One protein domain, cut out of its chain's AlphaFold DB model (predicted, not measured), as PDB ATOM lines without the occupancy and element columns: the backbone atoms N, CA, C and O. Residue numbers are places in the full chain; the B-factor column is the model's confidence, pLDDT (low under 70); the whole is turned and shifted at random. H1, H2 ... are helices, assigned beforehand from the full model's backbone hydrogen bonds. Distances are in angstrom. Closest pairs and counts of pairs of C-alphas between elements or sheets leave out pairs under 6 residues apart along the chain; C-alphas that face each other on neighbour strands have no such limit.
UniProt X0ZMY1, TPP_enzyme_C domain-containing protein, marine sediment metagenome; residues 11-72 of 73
ATOM      1  N   TYR A  11     -43.870  47.782  12.469       92.75
ATOM      2  CA  TYR A  11     -42.745  47.240  11.709       92.75
ATOM      3  C   TYR A  11     -42.086  48.352  10.887       92.75
ATOM      4  O   TYR A  11     -42.370  48.560   9.708       92.75
ATOM      5  N   GLY A  12     -41.213  49.110  11.555       91.25
ATOM      6  CA  GLY A  12     -40.572  50.297  10.984       91.25
ATOM      7  C   GLY A  12     -39.702  49.993   9.763       91.25
ATOM      8  O   GLY A  12     -39.726  50.750   8.799       91.25
ATOM      9  N   LEU A  13     -38.990  48.861   9.768       93.88
ATOM     10  CA  LEU A  13     -38.095  48.490   8.669       93.88
ATOM     11  C   LEU A  13     -38.858  48.104   7.391       93.88
ATOM     12  O   LEU A  13     -38.422  48.434   6.294       93.88
ATOM     13  N   THR A  14     -40.024  47.462   7.515       89.56
ATOM     14  CA  THR A  14     -40.861  47.029   6.380       89.56
ATOM     15  C   THR A  14     -41.897  48.082   5.994       89.56
ATOM     16  O   THR A  14     -43.029  47.768   5.630       89.56
ATOM     17  N   THR A  15     -41.510  49.358   6.042       86.19
ATOM     18  CA  THR A  15     -42.325  50.509   5.610       86.19
ATOM     19  C   THR A  15     -43.581  50.791   6.448       86.19
ATOM     20  O   THR A  15     -44.542  51.381   5.956       86.19
ATOM     21  N   GLY A  16     -43.568  50.445   7.738       85.81
ATOM     22  CA  GLY A  16     -44.570  50.939   8.687       85.81
ATOM     23  C   GLY A  16     -45.841  50.095   8.769       85.81
ATOM     24  O   GLY A  16     -46.927  50.635   8.967       85.81
ATOM     25  N   GLN A  17     -45.729  48.779   8.591       92.44
ATOM     26  CA  GLN A  17     -46.840  47.843   8.785       92.44
ATOM     27  C   GLN A  17     -47.211  47.722  10.273       92.44
ATOM     28  O   GLN A  17     -46.407  48.016  11.159       92.44
ATOM     29  N   THR A  18     -48.429  47.269  10.562       92.81
ATOM     30  CA  THR A  18     -48.916  47.097  11.941       92.81
ATOM     31  C   THR A  18     -48.167  45.968  12.653       92.81
ATOM     32  O   THR A  18     -47.994  44.894  12.085       92.81
ATOM     33  N   ALA A  19     -47.759  46.191  13.902       93.94
ATOM     34  CA  ALA A  19     -47.183  45.181  14.786       93.94
ATOM     35  C   ALA A  19     -48.264  44.560  15.703       93.94
ATOM     36  O   ALA A  19     -49.310  45.171  15.913       93.94
ATOM     37  N   PRO A  20     -48.006  43.410  16.358       94.19
ATOM     38  CA  PRO A  20     -48.928  42.808  17.333       94.19
ATOM     39  C   PRO A  20     -49.243  43.705  18.541       94.19
ATOM     40  O   PRO A  20     -50.198  43.460  19.274       94.19
ATOM     41  N   THR A  21     -48.421  44.731  18.775       95.81
ATOM     42  CA  THR A  21     -48.594  45.745  19.823       95.81
ATOM     43  C   THR A  21     -49.193  47.058  19.303       95.81
ATOM     44  O   THR A  21     -49.341  47.995  20.090       95.81
ATOM     45  N   SER A  22     -49.519  47.158  18.006       95.38
ATOM     46  CA  SER A  22     -50.219  48.314  17.436       95.38
ATOM     47  C   SER A  22     -51.592  48.475  18.071       95.38
ATOM     48  O   SER A  22     -52.299  47.494  18.282       95.38
ATOM     49  N   ASP A  23     -51.973  49.722  18.340       95.00
ATOM     50  CA  ASP A  23     -53.258  50.035  18.955       95.00
ATOM     51  C   ASP A  23     -54.426  49.678  18.022       95.00
ATOM     52  O   ASP A  23     -54.333  49.803  16.798       95.00
ATOM     53  N   LYS A  24     -55.554  49.251  18.602       94.56
ATOM     54  CA  LYS A  24     -56.768  48.970  17.828       94.56
ATOM     55  C   LYS A  24     -57.194  50.229  17.067       94.56
ATOM     56  O   LYS A  24     -57.242  51.318  17.632       94.56
ATOM     57  N   GLY A  25     -57.515  50.073  15.788       93.56
ATOM     58  CA  GLY A  25     -57.853  51.168  14.882       93.56
ATOM     59  C   GLY A  25     -56.646  51.894  14.282       93.56
ATOM     60  O   GLY A  25     -56.847  52.762  13.435       93.56
ATOM     61  N   PHE A  26     -55.405  51.544  14.648       93.75
ATOM     62  CA  PHE A  26     -54.209  52.123  14.032       93.75
ATOM     63  C   PHE A  26     -54.149  51.770  12.542       93.75
ATOM     64  O   PHE A  26     -54.204  50.595  12.177       93.75
ATOM     65  N   LYS A  27     -54.065  52.789  11.682       93.31
ATOM     66  CA  LYS A  27     -54.091  52.645  10.222       93.31
ATOM     67  C   LYS A  27     -52.690  52.723   9.639       93.31
ATOM     68  O   LYS A  27     -51.908  53.600   9.992       93.31
ATOM     69  N   THR A  28     -52.415  51.848   8.684       91.44
ATOM     70  CA  THR A  28     -51.177  51.843   7.895       91.44
ATOM     71  C   THR A  28     -51.515  51.593   6.429       91.44
ATOM     72  O   THR A  28     -52.663  51.310   6.089       91.44
ATOM     73  N   LYS A  29     -50.517  51.656   5.539       88.44
ATOM     74  CA  LYS A  29     -50.721  51.327   4.119       88.44
ATOM     75  C   LYS A  29     -51.183  49.880   3.913       88.44
ATOM     76  O   LYS A  29     -52.000  49.633   3.036       88.44
ATOM     77  N   SER A  30     -50.680  48.943   4.722       89.06
ATOM     78  CA  SER A  30     -51.093  47.533   4.682       89.06
ATOM     79  C   SER A  30     -52.440  47.290   5.364       89.06
ATOM     80  O   SER A  30     -53.137  46.345   5.015       89.06
ATOM     81  N   THR A  31     -52.801  48.139   6.329       90.62
ATOM     82  CA  THR A  31     -53.997  47.987   7.167       90.62
ATOM     83  C   THR A  31     -54.835  49.275   7.122       90.62
ATOM     84  O   THR A  31     -54.928  49.998   8.119       90.62
ATOM     85  N   PRO A  32     -55.441  49.617   5.965       91.62
ATOM     86  CA  PRO A  32     -56.109  50.909   5.761       91.62
ATOM     87  C   PRO A  32     -57.406  51.056   6.570       91.62
ATOM     88  O   PRO A  32     -57.767  52.159   6.986       91.62
ATOM     89  N   SER A  33     -58.084  49.941   6.851       94.00
ATOM     90  CA  SER A  33     -59.277  49.905   7.706       94.00
ATOM     91  C   SER A  33     -58.950  50.008   9.202       94.00
ATOM     92  O   SER A  33     -59.855  50.180  10.013       94.00
ATOM     93  N   GLY A  34     -57.663  49.976   9.562       92.81
ATOM     94  CA  GLY A  34     -57.183  49.968  10.940       92.81
ATOM     95  C   GLY A  34     -57.124  48.563  11.541       92.81
ATOM     96  O   GLY A  34     -57.817  47.655  11.090       92.81
ATOM     97  N   VAL A  35     -56.277  48.380  12.558       93.81
ATOM     98  CA  VAL A  35     -56.162  47.109  13.301       93.81
ATOM     99  C   VAL A  35     -57.496  46.757  13.967       93.81
ATOM    100  O   VAL A  35     -58.087  47.597  14.651       93.81
ATOM    101  N   LEU A  36     -57.970  45.522  13.809       93.50
ATOM    102  CA  LEU A  36     -59.225  45.054  14.417       93.50
ATOM    103  C   LEU A  36     -58.985  44.398  15.779       93.50
ATOM    104  O   LEU A  36     -59.818  44.485  16.693       93.50
ATOM    105  N   GLU A  37     -57.833  43.756  15.900       92.75
ATOM    106  CA  GLU A  37     -57.377  42.987  17.039       92.75
ATOM    107  C   GLU A  37     -57.045  43.888  18.233       92.75
ATOM    108  O   GLU A  37     -56.748  45.079  18.112       92.75
ATOM    109  N   LYS A  38     -57.104  43.305  19.432       94.94
ATOM    110  CA  LYS A  38     -56.599  43.972  20.634       94.94
ATOM    111  C   LYS A  38     -55.071  43.828  20.681       94.94
ATOM    112  O   LYS A  38     -54.581  42.734  20.397       94.94
ATOM    113  N   PRO A  39     -54.328  44.870  21.092       96.19
ATOM    114  CA  PRO A  39     -52.875  44.797  21.174       96.19
ATOM    115  C   PRO A  39     -52.435  43.746  22.192       96.19
ATOM    116  O   PRO A  39     -52.971  43.675  23.303       96.19
ATOM    117  N   VAL A  40     -51.417  42.967  21.843       96.38
ATOM    118  CA  VAL A  40     -50.783  42.034  22.777       96.38
ATOM    119  C   VAL A  40     -50.051  42.826  23.859       96.38
ATOM    120  O   VAL A  40     -49.337  43.788  23.568       96.38
ATOM    121  N   ASN A  41     -50.179  42.409  25.122       96.44
ATOM    122  CA  ASN A  41     -49.372  42.957  26.208       96.44
ATOM    123  C   ASN A  41     -48.117  42.091  26.423       96.44
ATOM    124  O   ASN A  41     -48.216  41.038  27.057       96.44
ATOM    125  N   PRO A  42     -46.925  42.526  25.968       96.31
ATOM    126  CA  PRO A  42     -45.718  41.705  26.054       96.31
ATOM    127  C   PRO A  42     -45.254  41.456  27.495       96.31
ATOM    128  O   PRO A  42     -44.595  40.456  27.745       96.31
ATOM    129  N   VAL A  43     -45.616  42.324  28.451       96.88
ATOM    130  CA  VAL A  43     -45.282  42.111  29.872       96.88
ATOM    131  C   VAL A  43     -46.095  40.948  30.433       96.88
ATOM    132  O   VAL A  43     -45.525  40.045  31.032       96.88
ATOM    133  N   LEU A  44     -47.410  40.933  30.186       96.75
ATOM    134  CA  LEU A  44     -48.266  39.825  30.619       96.75
ATOM    135  C   LEU A  44     -47.899  38.521  29.914       96.75
ATOM    136  O   LEU A  44     -47.868  37.484  30.565       96.75
ATOM    137  N   LEU A  45     -47.582  38.575  28.617       96.94
ATOM    138  CA  LEU A  45     -47.132  37.401  27.874       96.94
ATOM    139  C   LEU A  45     -45.852  36.815  28.485       96.94
ATOM    140  O   LEU A  45     -45.813  35.624  28.755       96.94
ATOM    141  N   ALA A  46     -44.845  37.648  28.770       96.81
ATOM    142  CA  ALA A  46     -43.600  37.194  29.389       96.81
ATOM    143  C   ALA A  46     -43.833  36.560  30.772       96.81
ATOM    144  O   ALA A  46     -43.301  35.486  31.046       96.81
ATOM    145  N   LEU A  47     -44.661  37.187  31.615       96.56
ATOM    146  CA  LEU A  47     -45.032  36.638  32.923       96.56
ATOM    147  C   LEU A  47     -45.757  35.292  32.786       96.56
ATOM    148  O   LEU A  47     -45.383  34.326  33.445       96.56
ATOM    149  N   ALA A  48     -46.747  35.203  31.892       97.81
ATOM    150  CA  ALA A  48     -47.489  33.970  31.631       97.81
ATOM    151  C   ALA A  48     -46.600  32.854  31.053       97.81
ATOM    152  O   ALA A  48     -46.862  31.678  31.283       97.81
ATOM    153  N   SER A  49     -45.533  33.211  30.334       97.19
ATOM    154  CA  SER A  49     -44.514  32.277  29.839       97.19
ATOM    155  C   SER A  49     -43.466  31.874  30.890       97.19
ATOM    156  O   SER A  49     -42.528  31.158  30.552       97.19
ATOM    157  N   GLY A  50     -43.596  32.308  32.149       96.62
ATOM    158  CA  GLY A  50     -42.708  31.908  33.246       96.62
ATOM    159  C   GLY A  50     -41.440  32.752  33.395       96.62
ATOM    160  O   GLY A  50     -40.481  32.304  34.021       96.62
ATOM    161  N   ALA A  51     -41.397  33.965  32.832       96.00
ATOM    162  CA  ALA A  51     -40.274  34.871  33.059       96.00
ATOM    163  C   ALA A  51     -40.180  35.260  34.545       96.00
ATOM    164  O   ALA A  51     -41.129  35.780  35.126       96.00
ATOM    165  N   THR A  52     -39.008  35.049  35.144       94.88
ATOM    166  CA  THR A  52     -38.740  35.344  36.563       94.88
ATOM    167  C   THR A  52     -38.380  36.807  36.825       94.88
ATOM    168  O   THR A  52     -38.445  37.264  37.961       94.88
ATOM    169  N   TYR A  53     -38.036  37.559  35.777       94.88
ATOM    170  CA  TYR A  53     -37.811  38.999  35.820       94.88
ATOM    171  C   TYR A  53     -38.400  39.641  34.564       94.88
ATOM    172  O   TYR A  53     -38.050  39.267  33.442       94.88
ATOM    173  N   VAL A  54     -39.288  40.619  34.746       96.44
ATOM    174  CA  VAL A  54     -39.900  41.387  33.657       96.44
ATOM    175  C   VAL A  54     -39.882  42.861  34.030       96.44
ATOM    176  O   VAL A  54     -40.372  43.249  35.085       96.44
ATOM    177  N   ALA A  55     -39.351  43.691  33.137       96.06
ATOM    178  CA  ALA A  55     -39.316  45.134  33.310       96.06
ATOM    179  C   ALA A  55     -39.684  45.845  32.004       96.06
ATOM    180  O   ALA A  55     -39.496  45.314  30.906       96.06
ATOM    181  N   ARG A  56     -40.216  47.063  32.121       96.25
ATOM    182  CA  ARG A  56     -40.546  47.936  30.991       96.25
ATOM    183  C   ARG A  56     -40.027  49.335  31.293       96.25
ATOM    184  O   ARG A  56     -40.320  49.881  32.350       96.25
ATOM    185  N   GLY A  57     -39.293  49.908  30.348       96.00
ATOM    186  CA  GLY A  57     -38.825  51.291  30.404       96.00
ATOM    187  C   GLY A  57     -39.207  52.063  29.146       96.00
ATOM    188  O   GLY A  57     -39.777  51.504  28.205       96.00
ATOM    189  N   PHE A  58     -38.881  53.352  29.137       96.50
ATOM    190  CA  PHE A  58     -39.100  54.256  28.014       96.50
ATOM    191  C   PHE A  58     -37.752  54.728  27.472       96.50
ATOM    192  O   PHE A  58     -36.894  55.140  28.244       96.50
ATOM    193  N   SER A  59     -37.559  54.692  26.151       95.38
ATOM    194  CA  SER A  59     -36.284  55.056  25.512       95.38
ATOM    195  C   SER A  59     -35.849  56.502  25.751       95.38
ATOM    196  O   SER A  59     -34.659  56.779  25.662       95.38
ATOM    197  N   GLY A  60     -36.782  57.411  26.054       97.00
ATOM    198  CA  GLY A  60     -36.457  58.793  26.416       97.00
ATOM    199  C   GLY A  60     -35.955  58.973  27.853       97.00
ATOM    200  O   GLY A  60     -35.407  60.025  28.156       97.00
ATOM    201  N   ASP A  61     -36.097  57.966  28.719       97.44
ATOM    202  CA  ASP A  61     -35.554  57.968  30.082       97.44
ATOM    203  C   ASP A  61     -34.387  56.974  30.181       97.44
ATOM    204  O   ASP A  61     -34.522  55.806  30.567       97.44
ATOM    205  N   THR A  62     -33.215  57.440  29.754       96.12
ATOM    206  CA  THR A  62     -31.994  56.630  29.671       96.12
ATOM    207  C   THR A  62     -31.460  56.228  31.045       96.12
ATOM    208  O   THR A  62     -30.929  55.123  31.189       96.12
ATOM    209  N   SER A  63     -31.640  57.079  32.059       96.94
ATOM    210  CA  SER A  63     -31.257  56.800  33.446       96.94
ATOM    211  C   SER A  63     -32.048  55.621  34.004       96.94
ATOM    212  O   SER A  63     -31.448  54.637  34.447       96.94
ATOM    213  N   HIS A  64     -33.378  55.659  33.896       96.25
ATOM    214  CA  HIS A  64     -34.235  54.569  34.354       96.25
ATOM    215  C   HIS A  64     -33.999  53.267  33.569       96.25
ATOM    216  O   HIS A  64     -33.922  52.187  34.156       96.25
ATOM    217  N   LEU A  65     -33.799  53.342  32.245       95.38
ATOM    218  CA  LEU A  65     -33.446  52.161  31.444       95.38
ATOM    219  C   LEU A  65     -32.109  51.537  31.862       95.38
ATOM    220  O   LEU A  65     -31.995  50.311  31.909       95.38
ATOM    221  N   SER A  66     -31.100  52.357  32.177       94.44
ATOM    222  CA  SER A  66     -29.814  51.873  32.694       94.44
ATOM    223  C   SER A  66     -29.991  51.148  34.028       94.44
ATOM    224  O   SER A  66     -29.417  50.079  34.229       94.44
ATOM    225  N   GLU A  67     -30.821  51.688  34.919       95.69
ATOM    226  CA  GLU A  67     -31.124  51.079  36.213       95.69
ATOM    227  C   GLU A  67     -31.816  49.717  36.061       95.69
ATOM    228  O   GLU A  67     -31.362  48.726  36.637       95.69
ATOM    229  N   ILE A  68     -32.851  49.625  35.220       95.00
ATOM    230  CA  ILE A  68     -33.545  48.360  34.922       95.00
ATOM    231  C   ILE A  68     -32.580  47.311  34.355       95.00
ATOM    232  O   ILE A  68     -32.636  46.141  34.741       95.00
ATOM    233  N   ASN A  69     -31.688  47.719  33.448       89.12
ATOM    234  CA  ASN A  69     -30.707  46.828  32.830       89.12
ATOM    235  C   ASN A  69     -29.642  46.328  33.815       89.12
ATOM    236  O   ASN A  69     -29.029  45.289  33.559       89.12
ATOM    237  N   LYS A  70     -29.413  47.043  34.923       91.75
ATOM    238  CA  LYS A  70     -28.525  46.620  36.016       91.75
ATOM    239  C   LYS A  70     -29.230  45.681  36.998       91.75
ATOM    240  O   LYS A  70     -28.616  44.714  37.425       91.75
ATOM    241  N   LYS A  71     -30.512  45.921  37.302       89.06
ATOM    242  CA  LYS A  71     -31.331  45.131  38.251       89.06
ATOM    243  C   LYS A  71     -31.750  43.738  37.762       89.06
ATOM    244  O   LYS A  71     -32.417  43.019  38.489       89.06
ATOM    245  N   ARG A  72     -31.388  43.349  36.538       75.19
ATOM    246  CA  ARG A  72     -31.799  42.081  35.899       75.19
ATOM    247  C   ARG A  72     -31.137  40.808  36.467       75.19
ATOM    248  O   ARG A  72     -31.097  39.803  35.755       75.19
TER     249      ARG A  72
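AT A GLANCE: This is residues 11 to 72 of the 73 residues of the protein "TPP_enzyme_C domain-containing protein" of marine sediment metagenome (UniProt X0ZMY1). With little regular structure, the elongated domain has loops within residues 11 to 41 at one end and the short helix H2 at the other, with the short helix H1 between these ends along the longest axis. From H1 a long link runs to H2, and residues 58 to 63 stick out. The printed part has 62 residues, 16 of them in H1 and then H2, with no named strand; the class is all helix. It is loose, with a radius of gyration of the C-alphas of 15.0 A, and spans 41 by 27 by 17 A.

IN THESE COORDINATES: Residues 11 to 41 hold no named element. H1, residues 42 to 48, begins at C-alpha 42 (-45.718, 41.705, 26.054) and is 9.7 A long. H2, residues 62 to 70, is 12.3 A long and ends at C-alpha 70 (-28.525, 46.620, 36.016).

HOW THE PARTS SIT: H1 and H2 are apart, with no C-alpha of the one within 8 A of the other. In both, every O i to N i+4 pair is within hydrogen-bond range.

THE WHOLE: The C-alphas farthest apart, of Ser 33 and Lys 70, are 41.9 A apart. The H1 to H2 link, 13 residues, is long. The printed part has no cut, and no printed residue is under 70 in pLDDT.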